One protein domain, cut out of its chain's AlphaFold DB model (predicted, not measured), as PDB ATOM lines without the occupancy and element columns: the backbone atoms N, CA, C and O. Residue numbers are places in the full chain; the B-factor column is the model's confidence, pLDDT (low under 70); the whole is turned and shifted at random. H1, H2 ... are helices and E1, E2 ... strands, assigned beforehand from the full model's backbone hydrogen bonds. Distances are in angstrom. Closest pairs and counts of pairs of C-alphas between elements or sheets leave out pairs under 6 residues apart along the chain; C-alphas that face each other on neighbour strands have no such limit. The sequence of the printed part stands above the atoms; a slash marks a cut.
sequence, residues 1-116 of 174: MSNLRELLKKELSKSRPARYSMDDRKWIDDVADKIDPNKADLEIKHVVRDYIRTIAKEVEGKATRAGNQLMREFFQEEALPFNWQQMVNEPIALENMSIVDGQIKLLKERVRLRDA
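What this domain is: This is residues 1 to 116 of the 174 residues of an uncharacterized protein of [Brevibacterium] flavum (UniProt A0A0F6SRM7). A long hairpin, E2 and E3, reaches as an arm from beside one long helix, H3, with short strand E1 beside E3 near the arm's base. H1 and H2 pack crosswise on residues 48 to 59 of H3, and little H4 packs on residues 66 to 70. The 116 printed residues hold four named helices and three named strands, in the order H1 E1 H2 H3 H4 E2 E3; the sheet, E1 E3 E2, is antiparallel and the class is mixed, helices and strands. The whole is loose, with a radius of gyration of the C-alphas of 16.6 A, and flat, spanning 54 by 44 by 18 A.

How they stand to each other: Start at the hairpin of E2, residues 91 to 100, and E3, residues 103 to 112, where N 96 and O 107 are 2.9 A apart. E2 bends by 65 degrees at residue 97 and E3 by 50 degrees at residue 106. Beside E3 find E1, residues 19 to 21, with N 110 and O 20 at 2.8 A. H3, residues 42 to 77, only grazes the sheet with residues 60 to 71; C-alphas 64 and 91, its closest to E2, are 5.1 A apart. H3 is the hub. H1, residues 2 to 15, touches it at a steep tilt of 66 degrees, closest at C-alphas 9 and 59, 6.8 A. H2, residues 26 to 35, touches H3 at a steep tilt of 61 degrees, closest at C-alphas 32 and 49, 6.0 A. H1 and H2 touch, closest at C-alphas 12 and 31, 6.5 A. H4, residues 84 to 87, touches H3, closest at C-alphas 67 and 87, 6.4 A. Every O i to N i+4 pair is within hydrogen-bond range in H1, 5 of 6 in H2 and 30 of 32 in H3; H4 is too short for one.

Where its parts are: Find C-alpha 42 at (182.630, 255.228, 321.839); from there H3 runs 52.2 A to C-alpha 77 at (185.609, 210.542, 348.706). H1 is 20.3 A long, E2 23.3 A, and E3 26.6 A, ending at C-alpha 112 at (175.804, 227.865, 339.501).

The domain as a whole: The C-alphas farthest apart, of Ala 40 and Glu 78, are 54.6 A apart. The printed part has no cut, and no link is long. Residues 37 to 44, of which 42 to 44 belong to H3, stand free. Look for pLDDT under 70 at residues 1 to 2 and 35 to 45.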
ATOM      1  N   MET A   1     198.717 247.877 337.317       46.16
ATOM      2  CA  MET A   1     197.692 247.191 336.495       46.16
ATOM      3  C   MET A   1     197.015 245.985 337.179       46.16
ATOM      4  O   MET A   1     196.019 245.525 336.637       46.16
ATOM      5  N   SER A   2     197.449 245.484 338.354       56.34
ATOM      6  CA  SER A   2     196.784 244.331 339.014       56.34
ATOM      7  C   SER A   2     195.383 244.634 339.578       56.34
ATOM      8  O   SER A   2     194.526 243.757 339.562       56.34
ATOM      9  N   ASN A   3     195.106 245.886 339.966       74.31
ATOM     10  CA  ASN A   3     193.866 246.266 340.656       74.31
ATOM     11  C   ASN A   3     192.592 246.134 339.785       74.31
ATOM     12  O   ASN A   3     191.586 245.587 340.222       74.31
ATOM     13  N   LEU A   4     192.642 246.544 338.508       72.06
ATOM     14  CA  LEU A   4     191.466 246.490 337.623       72.06
ATOM     15  C   LEU A   4     191.061 245.051 337.279       72.06
ATOM     16  O   LEU A   4     189.880 244.722 337.275       72.06
ATOM     17  N   ARG A   5     192.035 244.174 337.007       75.56
ATOM     18  CA  ARG A   5     191.758 242.772 336.663       75.56
ATOM     19  C   ARG A   5     191.147 242.016 337.843       75.56
ATOM     20  O   ARG A   5     190.262 241.194 337.635       75.56
ATOM     21  N   GLU A   6     191.614 242.264 339.063       80.06
ATOM     22  CA  GLU A   6     191.061 241.650 340.278       80.06
ATOM     23  C   GLU A   6     189.668 242.184 340.612       80.06
ATOM     24  O   GLU A   6     188.767 241.391 340.888       80.06
ATOM     25  N   LEU A   7     189.461 243.499 340.489       80.31
ATOM     26  CA  LEU A   7     188.141 244.113 340.622       80.31
ATOM     27  C   LEU A   7     187.145 243.516 339.617       80.31
ATOM     28  O   LEU A   7     186.066 243.081 340.008       80.31
ATOM     29  N   LEU A   8     187.538 243.408 338.344       78.06
ATOM     30  CA  LEU A   8     186.721 242.805 337.289       78.06
ATOM     31  C   LEU A   8     186.354 241.354 337.592       78.06
ATOM     32  O   LEU A   8     185.197 240.971 337.456       78.06
ATOM     33  N   LYS A   9     187.316 240.541 338.043       81.44
ATOM     34  CA  LYS A   9     187.057 239.152 338.458       81.44
ATOM     35  C   LYS A   9     186.016 239.077 339.570       81.44
ATOM     36  O   LYS A   9     185.120 238.236 339.514       81.44
ATOM     37  N   LYS A  10     186.138 239.954 340.567       83.69
ATOM     38  CA  LYS A  10     185.221 240.020 341.704       83.69
ATOM     39  C   LYS A  10     183.814 240.431 341.265       83.69
ATOM     40  O   LYS A  10     182.850 239.775 341.652       83.69
ATOM     41  N   GLU A  11     183.695 241.458 340.427       84.25
ATOM     42  CA  GLU A  11     182.398 241.930 339.929       84.25
ATOM     43  C   GLU A  11     181.724 240.931 338.980       84.25
ATOM     44  O   GLU A  11     180.511 240.736 339.069       84.25
ATOM     45  N   LEU A  12     182.498 240.234 338.138       85.25
ATOM     46  CA  LEU A  12     181.997 239.140 337.299       85.25
ATOM     47  C   LEU A  12     181.456 237.985 338.151       85.25
ATOM     48  O   LEU A  12     180.347 237.520 337.913       85.25
ATOM     49  N   SER A  13     182.200 237.555 339.174       83.81
ATOM     50  CA  SER A  13     181.757 236.498 340.095       83.81
ATOM     51  C   SER A  13     180.472 236.893 340.836       83.81
ATOM     52  O   SER A  13     179.525 236.110 340.905       83.81
ATOM     53  N   LYS A  14     180.394 238.140 341.320       85.50
ATOM     54  CA  LYS A  14     179.221 238.676 342.028       85.50
ATOM     55  C   LYS A  14     177.989 238.821 341.130       85.50
ATOM     56  O   LYS A  14     176.875 238.586 341.588       85.50
ATOM     57  N   SER A  15     178.182 239.230 339.879       87.88
ATOM     58  CA  SER A  15     177.092 239.498 338.930       87.88
ATOM     59  C   SER A  15     176.665 238.267 338.126       87.88
ATOM     60  O   SER A  15     175.735 238.366 337.328       87.88
ATOM     61  N   ARG A  16     177.323 237.116 338.320       89.19
ATOM     62  CA  ARG A  16     177.045 235.873 337.590       89.19
ATOM     63  C   ARG A  16     175.583 235.438 337.779       89.19
ATOM     64  O   ARG A  16     175.179 235.240 338.929       89.19
ATOM     65  N   PRO A  17     174.804 235.224 336.704       91.94
ATOM     66  CA  PRO A  17     173.445 234.690 336.799       91.94
ATOM     67  C   PRO A  17     173.406 233.261 337.359       91.94
ATOM     68  O   PRO A  17     174.393 232.533 337.292       91.94
ATOM     69  N   ALA A  18     172.249 232.837 337.877       92.94
ATOM     70  CA  ALA A  18     172.031 231.460 338.341       92.94
ATOM     71  C   ALA A  18     172.159 230.432 337.209       92.94
ATOM     72  O   ALA A  18     172.850 229.424 337.356       92.94
ATOM     73  N   ARG A  19     171.529 230.732 336.070       93.38
ATOM     74  CA  ARG A  19     171.577 229.965 334.826       93.38
ATOM     75  C   ARG A  19     171.717 230.925 333.655       93.38
ATOM     76  O   ARG A  19     171.066 231.966 333.645       93.38
ATOM     77  N   TYR A  20     172.568 230.585 332.698       92.25
ATOM     78  CA  TYR A  20     172.807 231.397 331.507       92.25
ATOM     79  C   TYR A  20     173.350 230.533 330.372       92.25
ATOM     80  O   TYR A  20     173.991 229.503 330.599       92.25
ATOM     81  N   SER A  21     173.106 230.960 329.135       89.56
ATOM     82  CA  SER A  21     173.729 230.341 327.968       89.56
ATOM     83  C   SER A  21     175.233 230.623 327.962       89.56
ATOM     84  O   SER A  21     175.678 231.692 328.381       89.56
ATOM     85  N   MET A  22     176.035 229.696 327.435       85.75
ATOM     86  CA  MET A  22     177.461 229.945 327.198       85.75
ATOM     87  C   MET A  22     177.715 231.120 326.240       85.75
ATOM     88  O   MET A  22     178.786 231.727 326.309       85.75
ATOM     89  N   ASP A  23     176.734 231.445 325.394       84.38
ATOM     90  CA  ASP A  23     176.777 232.561 324.447       84.38
ATOM     91  C   ASP A  23     176.125 233.841 324.993       84.38
ATOM     92  O   ASP A  23     176.199 234.888 324.346       84.38
ATOM     93  N   ASP A  24     175.524 233.795 326.188       83.06
ATOM     94  CA  ASP A  24     174.942 234.976 326.824       83.06
ATOM     95  C   ASP A  24     176.047 235.911 327.330       83.06
ATOM     96  O   ASP A  24     176.694 235.682 328.357       83.06
ATOM     97  N   ARG A  25     176.260 236.990 326.572       82.06
ATOM     98  CA  ARG A  25     177.218 238.056 326.889       82.06
ATOM     99  C   ARG A  25     176.580 239.231 327.615       82.06
ATOM    100  O   ARG A  25     177.311 240.119 328.041       82.06
ATOM    101  N   LYS A  26     175.252 239.256 327.769       86.12
ATOM    102  CA  LYS A  26     174.536 240.434 328.264       86.12
ATOM    103  C   LYS A  26     174.986 240.802 329.673       86.12
ATOM    104  O   LYS A  26     175.385 241.931 329.913       86.12
ATOM    105  N   TRP A  27     175.033 239.825 330.575       87.06
ATOM    106  CA  TRP A  27     175.465 240.063 331.952       87.06
ATOM    107  C   TRP A  27     176.954 240.454 332.060       87.06
ATOM    108  O   TRP A  27     177.336 241.148 332.999       87.06
ATOM    109  N   ILE A  28     177.803 240.033 331.109       87.00
ATOM    110  CA  ILE A  28     179.221 240.439 331.037       87.00
ATOM    111  C   ILE A  28     179.312 241.910 330.625       87.00
ATOM    112  O   ILE A  28     180.071 242.676 331.220       87.00
ATOM    113  N   ASP A  29     178.524 242.302 329.626       85.12
ATOM    114  CA  ASP A  29     178.442 243.684 329.160       85.12
ATOM    115  C   ASP A  29     177.849 244.596 330.256       85.12
ATOM    116  O   ASP A  29     178.385 245.674 330.504       85.12
ATOM    117  N   ASP A  30     176.856 244.121 331.017       85.31
ATOM    118  CA  ASP A  30     176.304 244.834 332.182       85.31
ATOM    119  C   ASP A  30     177.361 245.066 333.285       85.31
ATOM    120  O   ASP A  30     177.302 246.053 334.020       85.31
ATOM    121  N   VAL A  31     178.341 244.163 333.437       82.75
ATOM    122  CA  VAL A  31     179.482 244.356 334.356       82.75
ATOM    123  C   VAL A  31     180.460 245.392 333.809       82.75
ATOM    124  O   VAL A  31     180.975 246.202 334.581       82.75
ATOM    125  N   ALA A  32     180.701 245.397 332.496       77.94
ATOM    126  CA  ALA A  32     181.545 246.401 331.856       77.94
ATOM    127  C   ALA A  32     180.995 247.816 332.064       77.94
ATOM    128  O   ALA A  32     181.737 248.716 332.458       77.94
ATOM    129  N   ASP A  33     179.685 247.980 331.891       79.00
ATOM    130  CA  ASP A  33     179.012 249.273 332.003       79.00
ATOM    131  C   ASP A  33     179.008 249.823 333.445       79.00
ATOM    132  O   ASP A  33     178.980 251.034 333.647       79.00
ATOM    133  N   LYS A  34     179.117 248.960 334.468       76.69
ATOM    134  CA  LYS A  34     179.240 249.379 335.881       76.69
ATOM    135  C   LYS A  34     180.617 249.935 336.245       76.69
ATOM    136  O   LYS A  34     180.735 250.677 337.216       76.69
ATOM    137  N   ILE A  35     181.662 249.528 335.528       67.69
ATOM    138  CA  ILE A  35     183.057 249.807 335.900       67.69
ATOM    139  C   ILE A  35     183.588 251.073 335.218       67.69
ATOM    140  O   ILE A  35     184.540 251.670 335.721       67.69
ATOM    141  N   ASP A  36     182.946 251.540 334.140       64.06
ATOM    142  CA  ASP A  36     183.321 252.776 333.440       64.06
ATOM    143  C   ASP A  36     182.158 253.788 333.337       64.06
ATOM    144  O   ASP A  36     181.525 253.915 332.287       64.06
ATOM    145  N   PRO A  37     181.867 254.547 334.414       54.91
ATOM    146  CA  PRO A  37     180.801 255.548 334.395       54.91
ATOM    147  C   PRO A  37     181.137 256.833 333.612       54.91
ATOM    148  O   PRO A  37     180.231 257.624 333.372       54.91
ATOM    149  N   ASN A  38     182.404 257.086 333.238       56.22
ATOM    150  CA  ASN A  38     182.878 258.445 332.907       56.22
ATOM    151  C   ASN A  38     183.642 258.616 331.577       56.22
ATOM    152  O   ASN A  38     184.123 259.718 331.313       56.22
ATOM    153  N   LYS A  39     183.768 257.607 330.704       54.91
ATOM    154  CA  LYS A  39     184.438 257.803 329.400       54.91
ATOM    155  C   LYS A  39     183.444 257.994 328.255       54.91
ATOM    156  O   LYS A  39     182.698 257.092 327.888       54.91
ATOM    157  N   ALA A  40     183.446 259.202 327.693       47.78
ATOM    158  CA  ALA A  40     182.531 259.664 326.646       47.78
ATOM    159  C   ALA A  40     182.934 259.265 325.210       47.78
ATOM    160  O   ALA A  40     182.235 259.627 324.270       47.78
ATOM    161  N   ASP A  41     184.014 258.502 325.024       60.06
ATOM    162  CA  ASP A  41     184.465 258.064 323.700       60.06
ATOM    163  C   ASP A  41     183.979 256.636 323.387       60.06
ATOM    164  O   ASP A  41     184.261 255.685 324.125       60.06
ATOM    165  N   LEU A  42     183.212 256.492 322.303       59.53
ATOM    166  CA  LEU A  42     182.630 255.228 321.839       59.53
ATOM    167  C   LEU A  42     183.703 254.191 321.475       59.53
ATOM    168  O   LEU A  42     183.512 253.003 321.750       59.53
ATOM    169  N   GLU A  43     184.841 254.619 320.923       61.91
ATOM    170  CA  GLU A  43     185.925 253.704 320.543       61.91
ATOM    171  C   GLU A  43     186.581 253.080 321.780       61.91
ATOM    172  O   GLU A  43     186.797 251.866 321.845       61.91
ATOM    173  N   ILE A  44     186.793 253.883 322.827       65.50
ATOM    174  CA  ILE A  44     187.345 253.415 324.104       65.50
ATOM    175  C   ILE A  44     186.385 252.422 324.778       65.50
ATOM    176  O   ILE A  44     186.835 251.415 325.330       65.50
ATOM    177  N   LYS A  45     185.064 252.633 324.681       67.81
ATOM    178  CA  LYS A  45     184.060 251.698 325.224       67.81
ATOM    179  C   LYS A  45     184.126 250.318 324.573       67.81
ATOM    180  O   LYS A  45     184.016 249.313 325.277       67.81
ATOM    181  N   HIS A  46     184.311 250.243 323.254       72.44
ATOM    182  CA  HIS A  46     184.422 248.958 322.557       72.44
ATOM    183  C   HIS A  46     185.675 248.186 322.973       72.44
ATOM    184  O   HIS A  46     185.572 247.013 323.335       72.44
ATOM    185  N   VAL A  47     186.823 248.863 323.042       74.25
ATOM    186  CA  VAL A  47     188.086 248.256 323.491       74.25
ATOM    187  C   VAL A  47     187.975 247.733 324.929       74.25
ATOM    188  O   VAL A  47     188.416 246.621 325.225       74.25
ATOM    189  N   VAL A  48     187.343 248.496 325.829       73.81
ATOM    190  CA  VAL A  48     187.126 248.077 327.222       73.81
ATOM    191  C   VAL A  48     186.193 246.866 327.302       73.81
ATOM    192  O   VAL A  48     186.515 245.902 327.997       73.81
ATOM    193  N   ARG A  49     185.074 246.859 326.568       81.00
ATOM    194  CA  ARG A  49     184.149 245.713 326.547       81.00
ATOM    195  C   ARG A  49     184.819 244.446 326.028       81.00
ATOM    196  O   ARG A  49     184.667 243.389 326.635       81.00
ATOM    197  N   ASP A  50     185.616 244.534 324.969       83.75
ATOM    198  CA  ASP A  50     186.320 243.368 324.427       83.75
ATOM    199  C   ASP A  50     187.415 242.851 325.367       83.75
ATOM    200  O   ASP A  50     187.578 241.634 325.537       83.75
ATOM    201  N   TYR A  51     188.101 243.754 326.069       82.00
ATOM    202  CA  TYR A  51     189.025 243.384 327.136       82.00
ATOM    203  C   TYR A  51     188.309 242.651 328.283       82.00
ATOM    204  O   TYR A  51     188.750 241.580 328.713       82.00
ATOM    205  N   ILE A  52     187.160 243.164 328.737       82.38
ATOM    206  CA  ILE A  52     186.360 242.549 329.807       82.38
ATOM    207  C   ILE A  52     185.809 241.193 329.377       82.38
ATOM    208  O   ILE A  52     185.895 240.238 330.143       82.38
ATOM    209  N   ARG A  53     185.325 241.058 328.140       86.56
ATOM    210  CA  ARG A  53     184.871 239.775 327.582       86.56
ATOM    211  C   ARG A  53     185.998 238.747 327.526       86.56
ATOM    212  O   ARG A  53     185.767 237.571 327.802       86.56
ATOM    213  N   THR A  54     187.218 239.173 327.202       86.56
ATOM    214  CA  THR A  54     188.400 238.297 327.208       86.56
ATOM    215  C   THR A  54     188.710 237.809 328.621       86.56
ATOM    216  O   THR A  54     188.854 236.606 328.838       86.56
ATOM    217  N   ILE A  55     188.716 238.714 329.606       85.38
ATOM    218  CA  ILE A  55     188.871 238.344 331.020       85.38
ATOM    219  C   ILE A  55     187.742 237.410 331.462       85.38
ATOM    220  O   ILE A  55     188.010 236.397 332.106       85.38
ATOM    221  N   ALA A  56     186.495 237.710 331.101       86.00
ATOM    222  CA  ALA A  56     185.340 236.907 331.468       86.00
ATOM    223  C   ALA A  56     185.462 235.477 330.937       86.00
ATOM    224  O   ALA A  56     185.247 234.540 331.697       86.00
ATOM    225  N   LYS A  57     185.917 235.276 329.693       86.50
ATOM    226  CA  LYS A  57     186.195 233.931 329.157       86.50
ATOM    227  C   LYS A  57     187.200 233.156 330.012       86.50
ATOM    228  O   LYS A  57     186.969 231.985 330.311       86.50
ATOM    229  N   GLU A  58     188.301 233.788 330.420       86.56
ATOM    230  CA  GLU A  58     189.304 233.143 331.278       86.56
ATOM    231  C   GLU A  58     188.743 232.787 332.659       86.56
ATOM    232  O   GLU A  58     188.982 231.688 333.167       86.56
ATOM    233  N   VAL A  59     188.016 233.726 333.271       86.75
ATOM    234  CA  VAL A  59     187.402 233.568 334.595       86.75
ATOM    235  C   VAL A  59     186.379 232.449 334.566       86.75
ATOM    236  O   VAL A  59     186.469 231.528 335.370       86.75
ATOM    237  N   GLU A  60     185.477 232.475 333.594       88.56
ATOM    238  CA  GLU A  60     184.423 231.481 333.428       88.56
ATOM    239  C   GLU A  60     184.990 230.099 333.101       88.56
ATOM    240  O   GLU A  60     184.511 229.096 333.626       88.56
ATOM    241  N   GLY A  61     186.057 230.018 332.302       89.06
ATOM    242  CA  GLY A  61     186.749 228.755 332.042       89.06
ATOM    243  C   GLY A  61     187.424 228.169 333.288       89.06
ATOM    244  O   GLY A  61     187.480 226.950 333.450       89.06
ATOM    245  N   LYS A  62     187.955 229.004 334.189       90.06
ATOM    246  CA  LYS A  62     188.504 228.546 335.479       90.06
ATOM    247  C   LYS A  62     187.396 228.137 336.449       90.06
ATOM    248  O   LYS A  62     187.461 227.040 336.989       90.06
ATOM    249  N   ALA A  63     186.376 228.975 336.584       90.38
ATOM    250  CA  ALA A  63     185.194 228.749 337.403       90.38
ATOM    251  C   ALA A  63     184.484 227.439 337.033       90.38
ATOM    252  O   ALA A  63     184.279 226.584 337.883       90.38
ATOM    253  N   THR A  64     184.216 227.221 335.741       92.19
ATOM    254  CA  THR A  64     183.562 225.991 335.257       92.19
ATOM    255  C   THR A  64     184.387 224.741 335.578       92.19
ATOM    256  O   THR A  64     183.849 223.717 335.986       92.19
ATOM    257  N   ARG A  65     185.718 224.811 335.423       91.75
ATOM    258  CA  ARG A  65     186.609 223.694 335.776       91.75
ATOM    259  C   ARG A  65     186.590 223.403 337.272       91.75
ATOM    260  O   ARG A  65     186.569 222.235 337.636       91.75
ATOM    261  N   ALA A  66     186.574 224.440 338.108       89.19
ATOM    262  CA  ALA A  66     186.426 224.282 339.548       89.19
ATOM    263  C   ALA A  66     185.067 223.651 339.901       89.19
ATOM    264  O   ALA A  66     185.032 222.692 340.658       89.19
ATOM    265  N   GLY A  67     183.965 224.101 339.293       89.25
ATOM    266  CA  GLY A  67     182.646 223.495 339.501       89.25
ATOM    267  C   GLY A  67     182.597 222.013 339.113       89.25
ATOM    268  O   GLY A  67     182.110 221.187 339.877       89.25
ATOM    269  N   ASN A  68     183.180 221.646 337.968       88.94
ATOM    270  CA  ASN A  68     183.256 220.247 337.529       88.94
ATOM    271  C   ASN A  68     184.182 219.388 338.411       88.94
ATOM    272  O   ASN A  68     183.973 218.181 338.529       88.94
ATOM    273  N   GLN A  69     185.206 219.992 339.021       89.06
ATOM    274  CA  GLN A  69     186.125 219.302 339.923       89.06
ATOM    275  C   GLN A  69     185.399 218.769 341.171       89.06
ATOM    276  O   GLN A  69     185.710 217.665 341.611       89.06
ATOM    277  N   LEU A  70     184.369 219.476 341.656       90.06
ATOM    278  CA  LEU A  70     183.539 219.033 342.784       90.06
ATOM    279  C   LEU A  70     182.959 217.628 342.568       90.06
ATOM    280  O   LEU A  70     182.976 216.814 343.485       90.06
ATOM    281  N   MET A  71     182.476 217.323 341.360       90.25
ATOM    282  CA  MET A  71     181.875 216.011 341.065       90.25
ATOM    283  C   MET A  71     182.902 214.885 341.135       90.25
ATOM    284  O   MET A  71     182.585 213.769 341.535       90.25
ATOM    285  N   ARG A  72     184.144 215.180 340.738       86.81
ATOM    286  CA  ARG A  72     185.244 214.212 340.753       86.81
ATOM    287  C   ARG A  72     185.691 213.921 342.176       86.81
ATOM    288  O   ARG A  72     185.876 212.761 342.515       86.81
ATOM    289  N   GLU A  73     185.822 214.963 342.991       89.12
ATOM    290  CA  GLU A  73     186.158 214.832 344.412       89.12
ATOM    291  C   GLU A  73     185.054 214.086 345.165       89.12
ATOM    292  O   GLU A  73     185.347 213.151 345.902       89.12
ATOM    293  N   PHE A  74     183.786 214.407 344.892       89.50
ATOM    294  CA  PHE A  74     182.655 213.685 345.472       89.50
ATOM    295  C   PHE A  74     182.657 212.197 345.101       89.50
ATOM    296  O   PHE A  74     182.375 211.361 345.948       89.50
ATOM    297  N   PHE A  75     182.994 211.841 343.857       89.81
ATOM    298  CA  PHE A  75     183.106 210.436 343.452       89.81
ATOM    299  C   PHE A  75     184.243 209.695 344.170       89.81
ATOM    300  O   PHE A  75     184.105 208.515 344.470       89.81
ATOM    301  N   GLN A  76     185.370 210.364 344.422       88.88
ATOM    302  CA  GLN A  76     186.532 209.748 345.072       88.88
ATOM    303  C   GLN A  76     186.319 209.530 346.571       88.88
ATOM    304  O   GLN A  76     186.701 208.487 347.092       88.88
ATOM    305  N   GLU A  77     185.725 210.512 347.245       90.62
ATOM    306  CA  GLU A  77     185.609 210.542 348.706       90.62
ATOM    307  C   GLU A  77     184.217 210.116 349.207       90.62
ATOM    308  O   GLU A  77     184.002 210.010 350.412       90.62
ATOM    309  N   GLU A  78     183.248 209.936 348.298       88.06
ATOM    310  CA  GLU A  78     181.817 209.720 348.586       88.06
ATOM    311  C   GLU A  78     181.214 210.764 349.551       88.06
ATOM    312  O   GLU A  78     180.198 210.545 350.213       88.06
ATOM    313  N   ALA A  79     181.842 211.938 349.624       88.31
ATOM    314  CA  ALA A  79     181.515 213.018 350.539       88.31
ATOM    315  C   ALA A  79     181.764 214.381 349.886       88.31
ATOM    316  O   ALA A  79     182.530 214.518 348.932       88.31
ATOM    317  N   LEU A  80     181.116 215.425 350.412       88.38
ATOM    318  CA  LEU A  80     181.420 216.793 349.992       88.38
ATOM    319  C   LEU A  80     182.831 217.186 350.467       88.38
ATOM    320  O   LEU A  80     183.148 216.975 351.641       88.38
ATOM    321  N   PRO A  81     183.657 217.813 349.610       86.00
ATOM    322  CA  PRO A  81     184.979 218.273 350.007       86.00
ATOM    323  C   PRO A  81     184.863 219.370 351.069       86.00
ATOM    324  O   PRO A  81     183.909 220.148 351.078       86.00
ATOM    325  N   PHE A  82     185.851 219.478 351.959       86.88
ATOM    326  CA  PHE A  82     185.814 220.408 353.099       86.88
ATOM    327  C   PHE A  82     185.545 221.875 352.706       86.88
ATOM    328  O   PHE A  82     184.955 222.630 353.474       86.88
ATOM    329  N   ASN A  83     185.963 222.285 351.509       86.69
ATOM    330  CA  ASN A  83     185.812 223.637 350.971       86.69
ATOM    331  C   ASN A  83     184.586 223.808 350.051       86.69
ATOM    332  O   ASN A  83     184.523 224.806 349.327       86.69
ATOM    333  N   TRP A  84     183.611 222.890 350.063       85.19
ATOM    334  CA  TRP A  84     182.461 222.926 349.148       85.19
ATOM    335  C   TRP A  84     181.719 224.272 349.172       85.19
ATOM    336  O   TRP A  84     181.308 224.766 348.124       85.19
ATOM    337  N   GLN A  85     181.625 224.936 350.331       90.12
ATOM    338  CA  GLN A  85     180.969 226.244 350.473       90.12
ATOM    339  C   GLN A  85     181.639 227.347 349.645       90.12
ATOM    340  O   GLN A  85     180.993 228.334 349.299       90.12
ATOM    341  N   GLN A  86     182.926 227.211 349.324       86.94
ATOM    342  CA  GLN A  86     183.637 228.157 348.461       86.94
ATOM    343  C   GLN A  86     183.304 227.916 346.984       86.94
ATOM    344  O   GLN A  86     183.300 228.852 346.187       86.94
ATOM    345  N   MET A  87     182.968 226.673 346.630       86.38
ATOM    346  CA  MET A  87     182.705 226.237 345.259       86.38
ATOM    347  C   MET A  87     181.250 226.437 344.834       86.38
ATOM    348  O   MET A  87     180.972 226.474 343.643       86.38
ATOM    349  N   VAL A  88     180.308 226.625 345.765       89.25
ATOM    350  CA  VAL A  88     178.865 226.716 345.451       89.25
ATOM    351  C   VAL A  88     178.497 227.857 344.490       89.25
ATOM    352  O   VAL A  88     177.447 227.821 343.857       89.25
ATOM    353  N   ASN A  89     179.334 228.892 344.363       89.25
ATOM    354  CA  ASN A  89     179.099 229.977 343.404       89.25
ATOM    355  C   ASN A  89     179.684 229.687 342.014       89.25
ATOM    356  O   ASN A  89     179.421 230.443 341.073       89.25
ATOM    357  N   GLU A  90     180.470 228.621 341.873       91.62
ATOM    358  CA  GLU A  90     181.038 228.209 340.600       91.62
ATOM    359  C   GLU A  90     180.008 227.464 339.745       91.62
ATOM    360  O   GLU A  90     179.148 226.762 340.282       91.62
ATOM    361  N   PRO A  91     180.033 227.654 338.417       94.56
ATOM    362  CA  PRO A  91     179.101 227.002 337.525       94.56
ATOM    363  C   PRO A  91     179.571 225.607 337.113       94.56
ATOM    364  O   PRO A  91     180.767 225.345 337.010       94.56
ATOM    365  N   ILE A  92     178.620 224.750 336.763       94.81
ATOM    366  CA  ILE A  92     178.833 223.564 335.928       94.81
ATOM    367  C   ILE A  92     178.311 223.845 334.520       94.81
ATOM    368  O   ILE A  92     177.353 224.600 334.353       94.81
ATOM    369  N   ALA A  93     178.955 223.270 333.504       94.50
ATOM    370  CA  ALA A  93     178.514 223.384 332.115       94.50
ATOM    371  C   ALA A  93     177.742 222.134 331.695       94.50
ATOM    372  O   ALA A  93     178.216 221.022 331.909       94.50
ATOM    373  N   LEU A  94     176.577 222.319 331.081       94.56
ATOM    374  CA  LEU A  94     175.701 221.232 330.657       94.56
ATOM    375  C   LEU A  94     175.087 221.512 329.284       94.56
ATOM    376  O   LEU A  94     174.989 222.657 328.839       94.56
ATOM    377  N   GLU A  95     174.681 220.447 328.605       94.56
ATOM    378  CA  GLU A  95     173.997 220.492 327.320       94.56
ATOM    379  C   GLU A  95     172.545 220.030 327.485       94.56
ATOM    380  O   GLU A  95     172.287 218.871 327.814       94.56
ATOM    381  N   ASN A  96     171.599 220.924 327.204       91.62
ATOM    382  CA  ASN A  96     170.166 220.713 327.381       91.62
ATOM    383  C   ASN A  96     169.437 220.753 326.030       91.62
ATOM    384  O   ASN A  96     169.628 221.682 325.250       91.62
ATOM    385  N   MET A  97     168.591 219.764 325.736       88.75
ATOM    386  CA  MET A  97     167.737 219.799 324.544       88.75
ATOM    387  C   MET A  97     166.436 220.525 324.874       88.75
ATOM    388  O   MET A  97     165.645 220.042 325.680       88.75
ATOM    389  N   SER A  98     166.208 221.669 324.234       85.94
ATOM    390  CA  SER A  98     165.012 222.484 324.439       85.94
ATOM    391  C   SER A  98     164.341 222.816 323.112       85.94
ATOM    392  O   SER A  98     164.998 222.895 322.075       85.94
ATOM    393  N   ILE A  99     163.024 223.011 323.139       87.12
ATOM    394  CA  ILE A  99     162.264 223.453 321.971       87.12
ATOM    395  C   ILE A  99     162.303 224.980 321.938       87.12
ATOM    396  O   ILE A  99     161.742 225.640 322.808       87.12
ATOM    397  N   VAL A 100     162.958 225.536 320.923       85.06
ATOM    398  CA  VAL A 100     163.057 226.981 320.690       85.06
ATOM    399  C   VAL A 100     162.492 227.259 319.304       85.06
ATOM    400  O   VAL A 100     162.988 226.714 318.317       85.06
ATOM    401  N   ASP A 101     161.437 228.072 319.236       88.94
ATOM    402  CA  ASP A 101     160.713 228.398 317.997       88.94
ATOM    403  C   ASP A 101     160.199 227.152 317.247       88.94
ATOM    404  O   ASP A 101     160.285 227.047 316.025       88.94
ATOM    405  N   GLY A 102     159.708 226.157 317.995       89.81
ATOM    406  CA  GLY A 102     159.189 224.902 317.437       89.81
ATOM    407  C   GLY A 102     160.259 223.908 316.968       89.81
ATOM    408  O   GLY A 102     159.912 222.831 316.492       89.81
ATOM    409  N   GLN A 103     161.549 224.222 317.126       91.12
ATOM    410  CA  GLN A 103     162.658 223.334 316.773       91.12
ATOM    411  C   GLN A 103     163.382 222.825 318.017       91.12
ATOM    412  O   GLN A 103     163.682 223.596 318.927       91.12
ATOM    413  N   ILE A 104     163.717 221.533 318.037       90.56
ATOM    414  CA  ILE A 104     164.594 220.961 319.063       90.56
ATOM    415  C   ILE A 104     166.005 221.509 318.831       90.56
ATOM    416  O   ILE A 104     166.623 221.237 317.801       90.56
ATOM    417  N   LYS A 105     166.515 222.281 319.789       91.00
ATOM    418  CA  LYS A 105     167.870 222.836 319.780       91.00
ATOM    419  C   LYS A 105     168.646 222.345 320.994       91.00
ATOM    420  O   LYS A 105     168.123 222.278 322.106       91.00
ATOM    421  N   LEU A 106     169.918 222.031 320.770       90.25
ATOM    422  CA  LEU A 106     170.864 221.762 321.842       90.25
ATOM    423  C   LEU A 106     171.393 223.093 322.381       90.25
ATOM    424  O   LEU A 106     172.105 223.814 321.683       90.25
ATOM    425  N   LEU A 107     171.043 223.414 323.618       91.19
ATOM    426  CA  LEU A 107     171.490 224.605 324.321       91.19
ATOM    427  C   LEU A 107     172.669 224.254 325.223       91.19
ATOM    428  O   LEU A 107     172.602 223.323 326.023       91.19
ATOM    429  N   LYS A 108     173.754 225.018 325.095       93.44
ATOM    430  CA  LYS A 108     174.892 224.956 326.011       93.44
ATOM    431  C   LYS A 108     174.680 225.967 327.121       93.44
ATOM    432  O   LYS A 108     174.661 227.173 326.868       93.44
ATOM    433  N   GLU A 109     174.532 225.475 328.338       93.88
ATOM    434  CA  GLU A 109     174.191 226.281 329.502       93.88
ATOM    435  C   GLU A 109     175.252 226.142 330.590       93.88
ATOM    436  O   GLU A 109     175.997 225.162 330.663       93.88
ATOM    437  N   ARG A 110     175.302 227.146 331.460       94.19
ATOM    438  CA  ARG A 110     176.002 227.098 332.736       94.19
ATOM    439  C   ARG A 110     175.009 227.302 333.865       94.19
ATOM    440  O   ARG A 110     174.122 228.149 333.752       94.19
ATOM    441  N   VAL A 111     175.186 226.555 334.949       94.75
ATOM    442  CA  VAL A 111     174.355 226.640 336.159       94.75
ATOM    443  C   VAL A 111     175.259 226.737 337.376       94.75
ATOM    444  O   VAL A 111     176.138 225.895 337.538       94.75
ATOM    445  N   ARG A 112     175.069 227.751 338.229       94.44
ATOM    446  CA  ARG A 112     175.804 227.865 339.501       94.44
ATOM    447  C   ARG A 112     175.444 226.698 340.413       94.44
ATOM    448  O   ARG A 112     174.268 226.404 340.589       94.44
ATOM    449  N   LEU A 113     176.442 226.090 341.049       93.31
ATOM    450  CA  LEU A 113     176.266 224.905 341.893       93.31
ATOM    451  C   LEU A 113     175.217 225.082 343.000       93.31
ATOM    452  O   LEU A 113     174.425 224.179 343.240       93.31
ATOM    453  N   ARG A 114     175.154 226.254 343.638       93.88
ATOM    454  CA  ARG A 114     174.156 226.566 344.675       93.88
ATOM    455  C   ARG A 114     172.708 226.562 344.183       93.88
ATOM    456  O   ARG A 114     171.805 226.445 345.001       93.88
ATOM    457  N   ASP A 115     172.515 226.779 342.884       95.75
ATOM    458  CA  ASP A 115     171.214 226.863 342.221       95.75
ATOM    459  C   ASP A 115     170.929 225.590 341.398       95.75
ATOM    460  O   ASP A 115     169.878 225.485 340.766       95.75
ATOM    461  N   ALA A 116     171.871 224.638 341.367       95.19
ATOM    462  CA  ALA A 116     171.766 223.420 340.581       95.19
ATOM    463  C   ALA A 116     170.736 222.463 341.192       95.19
ATOM    464  O   ALA A 116     170.735 222.176 342.390       95.19
TER     465      ALA A 116